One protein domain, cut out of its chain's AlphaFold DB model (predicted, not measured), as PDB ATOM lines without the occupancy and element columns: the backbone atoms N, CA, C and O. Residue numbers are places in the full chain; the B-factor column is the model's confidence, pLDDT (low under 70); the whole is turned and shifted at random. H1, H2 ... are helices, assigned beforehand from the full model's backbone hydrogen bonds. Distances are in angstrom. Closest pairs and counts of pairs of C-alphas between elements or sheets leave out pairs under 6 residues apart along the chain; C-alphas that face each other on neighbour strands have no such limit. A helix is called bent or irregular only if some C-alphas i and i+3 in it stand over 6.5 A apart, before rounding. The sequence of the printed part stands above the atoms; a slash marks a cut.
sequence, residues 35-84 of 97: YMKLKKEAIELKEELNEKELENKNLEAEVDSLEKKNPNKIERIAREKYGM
ATOM      1  N   TYR A  35      43.230  -2.124 -56.698       87.38
ATOM      2  CA  TYR A  35      44.299  -2.612 -55.827       87.38
ATOM      3  C   TYR A  35      44.434  -1.749 -54.570       87.38
ATOM      4  O   TYR A  35      44.520  -2.278 -53.465       87.38
ATOM      5  N   MET A  36      44.392  -0.422 -54.715       88.38
ATOM      6  CA  MET A  36      44.509   0.471 -53.565       88.38
ATOM      7  C   MET A  36      43.331   0.369 -52.603       88.38
ATOM      8  O   MET A  36      43.547   0.337 -51.391       88.38
ATOM      9  N   LYS A  37      42.107   0.249 -53.127       90.06
ATOM     10  CA  LYS A  37      40.916   0.019 -52.306       90.06
ATOM     11  C   LYS A  37      41.006  -1.309 -51.548       90.06
ATOM     12  O   LYS A  37      40.875  -1.308 -50.331       90.06
ATOM     13  N   LEU A  38      41.309  -2.403 -52.250       90.31
ATOM     14  CA  LEU A  38      41.464  -3.739 -51.659       90.31
ATOM     15  C   LEU A  38      42.568  -3.774 -50.602       90.31
ATOM     16  O   LEU A  38      42.400  -4.381 -49.553       90.31
ATOM     17  N   LYS A  39      43.695  -3.098 -50.852       93.44
ATOM     18  CA  LYS A  39      44.783  -2.999 -49.877       93.44
ATOM     19  C   LYS A  39      44.331  -2.281 -48.604       93.44
ATOM     20  O   LYS A  39      44.701  -2.718 -47.522       93.44
ATOM     21  N   LYS A  40      43.562  -1.194 -48.727       95.06
ATOM     22  CA  LYS A  40      43.030  -0.460 -47.570       95.06
ATOM     23  C   LYS A  40      42.064  -1.330 -46.768       95.06
ATOM     24  O   LYS A  40      42.245  -1.470 -45.569       95.06
ATOM     25  N   GLU A  41      41.124  -1.974 -47.452       95.75
ATOM     26  CA  GLU A  41      40.142  -2.876 -46.844       95.75
ATOM     27  C   GLU A  41      40.818  -4.058 -46.134       95.75
ATOM     28  O   GLU A  41      40.474  -4.388 -45.007       95.75
ATOM     29  N   ALA A  42      41.861  -4.639 -46.734       96.50
ATOM     30  CA  ALA A  42      42.641  -5.702 -46.102       96.50
ATOM     31  C   ALA A  42      43.394  -5.239 -44.842       96.50
ATOM     32  O   ALA A  42      43.584  -6.034 -43.922       96.50
ATOM     33  N   ILE A  43      43.849  -3.982 -44.797       96.94
ATOM     34  CA  ILE A  43      44.488  -3.408 -43.605       96.94
ATOM     35  C   ILE A  43      43.444  -3.191 -42.508       96.94
ATOM     36  O   ILE A  43      43.662  -3.648 -41.391       96.94
ATOM     37  N   GLU A  44      42.309  -2.574 -42.837       97.00
ATOM     38  CA  GLU A  44      41.216  -2.317 -41.887       97.00
ATOM     39  C   GLU A  44      40.689  -3.624 -41.279       97.00
ATOM     40  O   GLU A  44      40.615  -3.758 -40.061       97.00
ATOM     41  N   LEU A  45      40.441  -4.640 -42.112       96.56
ATOM     42  CA  LEU A  45      39.963  -5.943 -41.651       96.56
ATOM     43  C   LEU A  45      40.981  -6.655 -40.748       96.56
ATOM     44  O   LEU A  45      40.613  -7.377 -39.823       96.56
ATOM     45  N   LYS A  46      42.278  -6.459 -41.004       96.50
ATOM     46  CA  LYS A  46      43.343  -7.015 -40.166       96.50
ATOM     47  C   LYS A  46      43.439  -6.302 -38.819       96.50
ATOM     48  O   LYS A  46      43.726  -6.954 -37.819       96.50
ATOM     49  N   GLU A  47      43.236  -4.989 -38.785       97.19
ATOM     50  CA  GLU A  47      43.178  -4.233 -37.531       97.19
ATOM     51  C   GLU A  47      41.974  -4.659 -36.688       97.19
ATOM     52  O   GLU A  47      42.155  -4.989 -35.517       97.19
ATOM     53  N   GLU A  48      40.793  -4.775 -37.299       96.50
ATOM     54  CA  GLU A  48      39.584  -5.259 -36.624       96.50
ATOM     55  C   GLU A  48      39.767  -6.688 -36.089       96.50
ATOM     56  O   GLU A  48      39.411  -6.978 -34.947       96.50
ATOM     57  N   LEU A  49      40.391  -7.576 -36.872       97.56
ATOM     58  CA  LEU A  49      40.704  -8.932 -36.424       97.56
ATOM     59  C   LEU A  49      41.613  -8.922 -35.190       97.56
ATOM     60  O   LEU A  49      41.337  -9.626 -34.222       97.56
ATOM     61  N   ASN A  50      42.673  -8.112 -35.200       96.88
ATOM     62  CA  ASN A  50      43.592  -8.017 -34.066       96.88
ATOM     63  C   ASN A  50      42.896  -7.469 -32.811       96.88
ATOM     64  O   ASN A  50      43.155  -7.950 -31.706       96.88
ATOM     65  N   GLU A  51      42.018  -6.476 -32.966       97.31
ATOM     66  CA  GLU A  51      41.229  -5.927 -31.863       97.31
ATOM     67  C   GLU A  51      40.297  -6.992 -31.275       97.31
ATOM     68  O   GLU A  51      40.278  -7.203 -30.061       97.31
ATOM     69  N   LYS A  52      39.594  -7.735 -32.136       95.50
ATOM     70  CA  LYS A  52      38.699  -8.820 -31.723       95.50
ATOM     71  C   LYS A  52      39.440  -9.981 -31.070       95.50
ATOM     72  O   LYS A  52      38.956 -10.532 -30.086       95.50
ATOM     73  N   GLU A  53      40.620 -10.343 -31.563       95.56
ATOM     74  CA  GLU A  53      41.459 -11.362 -30.927       95.56
ATOM     75  C   GLU A  53      41.926 -10.933 -29.533       95.56
ATOM     76  O   GLU A  53      41.970 -11.758 -28.616       95.56
ATOM     77  N   LEU A  54      42.278  -9.657 -29.357       96.44
ATOM     78  CA  LEU A  54      42.664  -9.121 -28.056       96.44
ATOM     79  C   LEU A  54      41.475  -9.106 -27.087       96.44
ATOM     80  O   LEU A  54      41.615  -9.530 -25.941       96.44
ATOM     81  N   GLU A  55      40.308  -8.664 -27.555       95.19
ATOM     82  CA  GLU A  55      39.058  -8.696 -26.794       95.19
ATOM     83  C   GLU A  55      38.715 -10.127 -26.364       95.19
ATOM     84  O   GLU A  55      38.479 -10.372 -25.181       95.19
ATOM     85  N   ASN A  56      38.781 -11.091 -27.287       94.44
ATOM     86  CA  ASN A  56      38.498 -12.489 -26.982       94.44
ATOM     87  C   ASN A  56      39.470 -13.058 -25.938       94.44
ATOM     88  O   ASN A  56      39.034 -13.675 -24.973       94.44
ATOM     89  N   LYS A  57      40.777 -12.789 -26.063       93.44
ATOM     90  CA  LYS A  57      41.773 -13.213 -25.060       93.44
ATOM     91  C   LYS A  57      41.494 -12.633 -23.675       93.44
ATOM     92  O   LYS A  57      41.664 -13.325 -22.673       93.44
ATOM     93  N   ASN A  58      41.077 -11.370 -23.608       92.31
ATOM     94  CA  ASN A  58      40.739 -10.728 -22.340       92.31
ATOM     95  C   ASN A  58      39.485 -11.353 -21.715       92.31
ATOM     96  O   ASN A  58      39.485 -11.644 -20.520       92.31
ATOM     97  N   LEU A  59      38.453 -11.607 -22.522       91.00
ATOM     98  CA  LEU A  59      37.226 -12.267 -22.077       91.00
ATOM     99  C   LEU A  59      37.487 -13.705 -21.624       91.00
ATOM    100  O   LEU A  59      36.985 -14.111 -20.581       91.00
ATOM    101  N   GLU A  60      38.310 -14.462 -22.350       86.19
ATOM    102  CA  GLU A  60      38.730 -15.807 -21.947       86.19
ATOM    103  C   GLU A  60      39.448 -15.777 -20.596       86.19
ATOM    104  O   GLU A  60      39.103 -16.552 -19.708       86.19
ATOM    105  N   ALA A  61      40.383 -14.844 -20.388       84.38
ATOM    106  CA  ALA A  61      41.071 -14.689 -19.107       84.38
ATOM    107  C   ALA A  61      40.112 -14.308 -17.960       84.38
ATOM    108  O   ALA A  61      40.289 -14.754 -16.819       84.38
ATOM    109  N   GLU A  62      39.095 -13.494 -18.246       82.44
ATOM    110  CA  GLU A  62      38.060 -13.132 -17.282       82.44
ATOM    111  C   GLU A  62      37.176 -14.332 -16.925       82.44
ATOM    112  O   GLU A  62      36.982 -14.610 -15.739       82.44
ATOM    113  N   VAL A  63      36.706 -15.084 -17.926       83.31
ATOM    114  CA  VAL A  63      35.958 -16.334 -17.735       83.31
ATOM    115  C   VAL A  63      36.777 -17.297 -16.886       83.31
ATOM    116  O   VAL A  63      36.301 -17.713 -15.835       83.31
ATOM    117  N   ASP A  64      38.034 -17.546 -17.245       80.81
ATOM    118  CA  ASP A  64      38.966 -18.394 -16.499       80.81
ATOM    119  C   ASP A  64      39.092 -17.978 -15.026       80.81
ATOM    120  O   ASP A  64      39.101 -18.812 -14.118       80.81
ATOM    121  N   SER A  65      39.213 -16.673 -14.769       76.69
ATOM    122  CA  SER A  65      39.320 -16.107 -13.420       76.69
ATOM    123  C   SER A  65      38.030 -16.293 -12.615       76.69
ATOM    124  O   SER A  65      38.071 -16.659 -11.436       76.69
ATOM    125  N   LEU A  66      36.873 -16.065 -13.239       73.44
ATOM    126  CA  LEU A  66      35.555 -16.233 -12.620       73.44
ATOM    127  C   LEU A  66      35.221 -17.705 -12.364       73.44
ATOM    128  O   LEU A  66      34.652 -18.046 -11.322       73.44
ATOM    129  N   GLU A  67      35.612 -18.567 -13.293       70.50
ATOM    130  CA  GLU A  67      35.479 -20.012 -13.227       70.50
ATOM    131  C   GLU A  67      36.332 -20.587 -12.093       70.50
ATOM    132  O   GLU A  67      35.802 -21.250 -11.195       70.50
ATOM    133  N   LYS A  68      37.624 -20.244 -12.034       72.81
ATOM    134  CA  LYS A  68      38.526 -20.673 -10.948       72.81
ATOM    135  C   LYS A  68      38.019 -20.271  -9.560       72.81
ATOM    136  O   LYS A  68      38.258 -20.991  -8.593       72.81
ATOM    137  N   LYS A  69      37.284 -19.160  -9.447       70.88
ATOM    138  CA  LYS A  69      36.675 -18.712  -8.183       70.88
ATOM    139  C   LYS A  69      35.460 -19.538  -7.754       70.88
ATOM    140  O   LYS A  69      35.151 -19.544  -6.568       70.88
ATOM    141  N   ASN A  70      34.770 -20.230  -8.667       76.94
ATOM    142  CA  ASN A  70      33.528 -20.951  -8.356       76.94
ATOM    143  C   ASN A  70      33.456 -22.368  -8.967       76.94
ATOM    144  O   ASN A  70      32.530 -22.651  -9.739       76.94
ATOM    145  N   PRO A  71      34.341 -23.302  -8.564       77.81
ATOM    146  CA  PRO A  71      34.391 -24.661  -9.120       77.81
ATOM    147  C   PRO A  71      33.050 -25.404  -9.042       77.81
ATOM    148  O   PRO A  71      32.646 -26.085  -9.982       77.81
ATOM    149  N   ASN A  72      32.306 -25.204  -7.950       79.94
ATOM    150  CA  ASN A  72      31.007 -25.844  -7.732       79.94
ATOM    151  C   ASN A  72      29.943 -25.388  -8.744       79.94
ATOM    152  O   ASN A  72      29.070 -26.164  -9.128       79.94
ATOM    153  N   LYS A  73      30.003 -24.129  -9.198       75.94
ATOM    154  CA  LYS A  73      29.052 -23.595 -10.181       75.94
ATOM    155  C   LYS A  73      29.339 -24.155 -11.577       75.94
ATOM    156  O   LYS A  73      28.387 -24.452 -12.296       75.94
ATOM    157  N   ILE A  74      30.615 -24.351 -11.918       76.19
ATOM    158  CA  ILE A  74      31.042 -25.021 -13.157       76.19
ATOM    159  C   ILE A  74      30.603 -26.477 -13.145       76.19
ATOM    160  O   ILE A  74      29.956 -26.920 -14.087       76.19
ATOM    161  N   GLU A  75      30.907 -27.210 -12.069       80.44
ATOM    162  CA  GLU A  75      30.529 -28.619 -11.942       80.44
ATOM    163  C   GLU A  75      29.014 -28.794 -12.085       80.44
ATOM    164  O   GLU A  75      28.559 -29.695 -12.790       80.44
ATOM    165  N   ARG A  76      28.228 -27.881 -11.506       81.44
ATOM    166  CA  ARG A  76      26.776 -27.861 -11.679       81.44
ATOM    167  C   ARG A  76      26.360 -27.661 -13.140       81.44
ATOM    168  O   ARG A  76      25.586 -28.461 -13.643       81.44
ATOM    169  N   ILE A  77      26.890 -26.656 -13.843       80.62
ATOM    170  CA  ILE A  77      26.554 -26.417 -15.263       80.62
ATOM    171  C   ILE A  77      27.002 -27.591 -16.146       80.62
ATOM    172  O   ILE A  77      26.258 -28.011 -17.028       80.62
ATOM    173  N   ALA A  78      28.190 -28.147 -15.907       81.50
ATOM    174  CA  ALA A  78      28.707 -29.301 -16.635       81.50
ATOM    175  C   ALA A  78      27.786 -30.525 -16.479       81.50
ATOM    176  O   ALA A  78      27.470 -31.182 -17.472       81.50
ATOM    177  N   ARG A  79      27.296 -30.786 -15.259       85.31
ATOM    178  CA  ARG A  79      26.346 -31.871 -14.966       85.31
ATOM    179  C   ARG A  79      24.949 -31.599 -15.527       85.31
ATOM    180  O   ARG A  79      24.380 -32.475 -16.167       85.31
ATOM    181  N   GLU A  80      24.403 -30.404 -15.314       78.38
ATOM    182  CA  GLU A  80      23.014 -30.064 -15.659       78.38
ATOM    183  C   GLU A  80      22.821 -29.790 -17.153       78.38
ATOM    184  O   GLU A  80      21.874 -30.283 -17.758       78.38
ATOM    185  N   LYS A  81      23.714 -29.005 -17.767       76.88
ATOM    186  CA  LYS A  81      23.567 -28.554 -19.158       76.88
ATOM    187  C   LYS A  81      24.199 -29.514 -20.160       76.88
ATOM    188  O   LYS A  81      23.681 -29.674 -21.260       76.88
ATOM    189  N   TYR A  82      25.322 -30.128 -19.792       78.75
ATOM    190  CA  TYR A  82      26.111 -30.966 -20.700       78.75
ATOM    191  C   TYR A  82      26.134 -32.447 -20.298       78.75
ATOM    192  O   TYR A  82      26.729 -33.253 -21.010       78.75
ATOM    193  N   GLY A  83      25.503 -32.827 -19.179       79.25
ATOM    194  CA  GLY A  83      25.451 -34.217 -18.716       79.25
ATOM    195  C   GLY A  83      26.819 -34.815 -18.367       79.25
ATOM    196  O   GLY A  83      26.965 -36.037 -18.338       79.25
ATOM    197  N   MET A  84      27.837 -33.978 -18.148       83.81
ATOM    198  CA  MET A  84      29.196 -34.425 -17.852       83.81
ATOM    199  C   MET A  84      29.273 -35.045 -16.453       83.81
ATOM    200  O   MET A  84      28.631 -34.581 -15.510       83.81
TER     201      MET A  84
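Overview. This is residues 35 to 84 of the 97 residues of a protein of Ignavibacteriaceae bacterium (UniProt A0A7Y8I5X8). One long helix, H1, and a much shorter one, H2, meet near their ends and make an L, with H2 turning off steeply where H1 stops. H1 makes nearly the whole length, and most of both helices stands free, with no core between them. The printed part has 50 residues, with two named helices in the order H1, H2 and no named strand; its class is all helix. It is extended, with a radius of gyration of the C-alphas of 18.6 A, and the C-alphas span 54 by 21 by 8 A along their three main axes.

Arrangement. H1, residues 35 to 69, is joined by a tight link of one residue, Asn 70, to H2, residues 71 to 82. The two helices are close but not clearly touching, with 2 pairs of C-alphas within 8 A. Their closest C-alphas, those of Glu 67 and Ile 74, are 6.7 A apart. Their lines stand at a steep tilt of 65 degrees, and they run opposite ways. Their centres are 28.6 A apart. In H1 and H2 every O i to N i+4 pair is within hydrogen-bond range.

Along the chain. H1 begins with C-alpha 35 at (44.299, -2.612, -55.827) and ends with C-alpha 69 at (36.675, -18.712, -8.183), 50.9 A from first to last C-alpha. H2 runs from Pro 71 to Tyr 82, 15.6 A from first to last C-alpha, and ends with C-alpha 82 at (26.111, -30.966, -20.700). Neither helix is bent.

Size, cuts and confidence. The two C-alphas farthest apart, those of Tyr 35 and Asn 72, are 55.0 A apart. The stretches that stand free are residues 35 to 65, 67 to 73 and 77 to 83. The printed part has no cut. The mean pLDDT of the printed part is 86.8, with 90 for H1 and 79 for H2, and no printed residue is under 70.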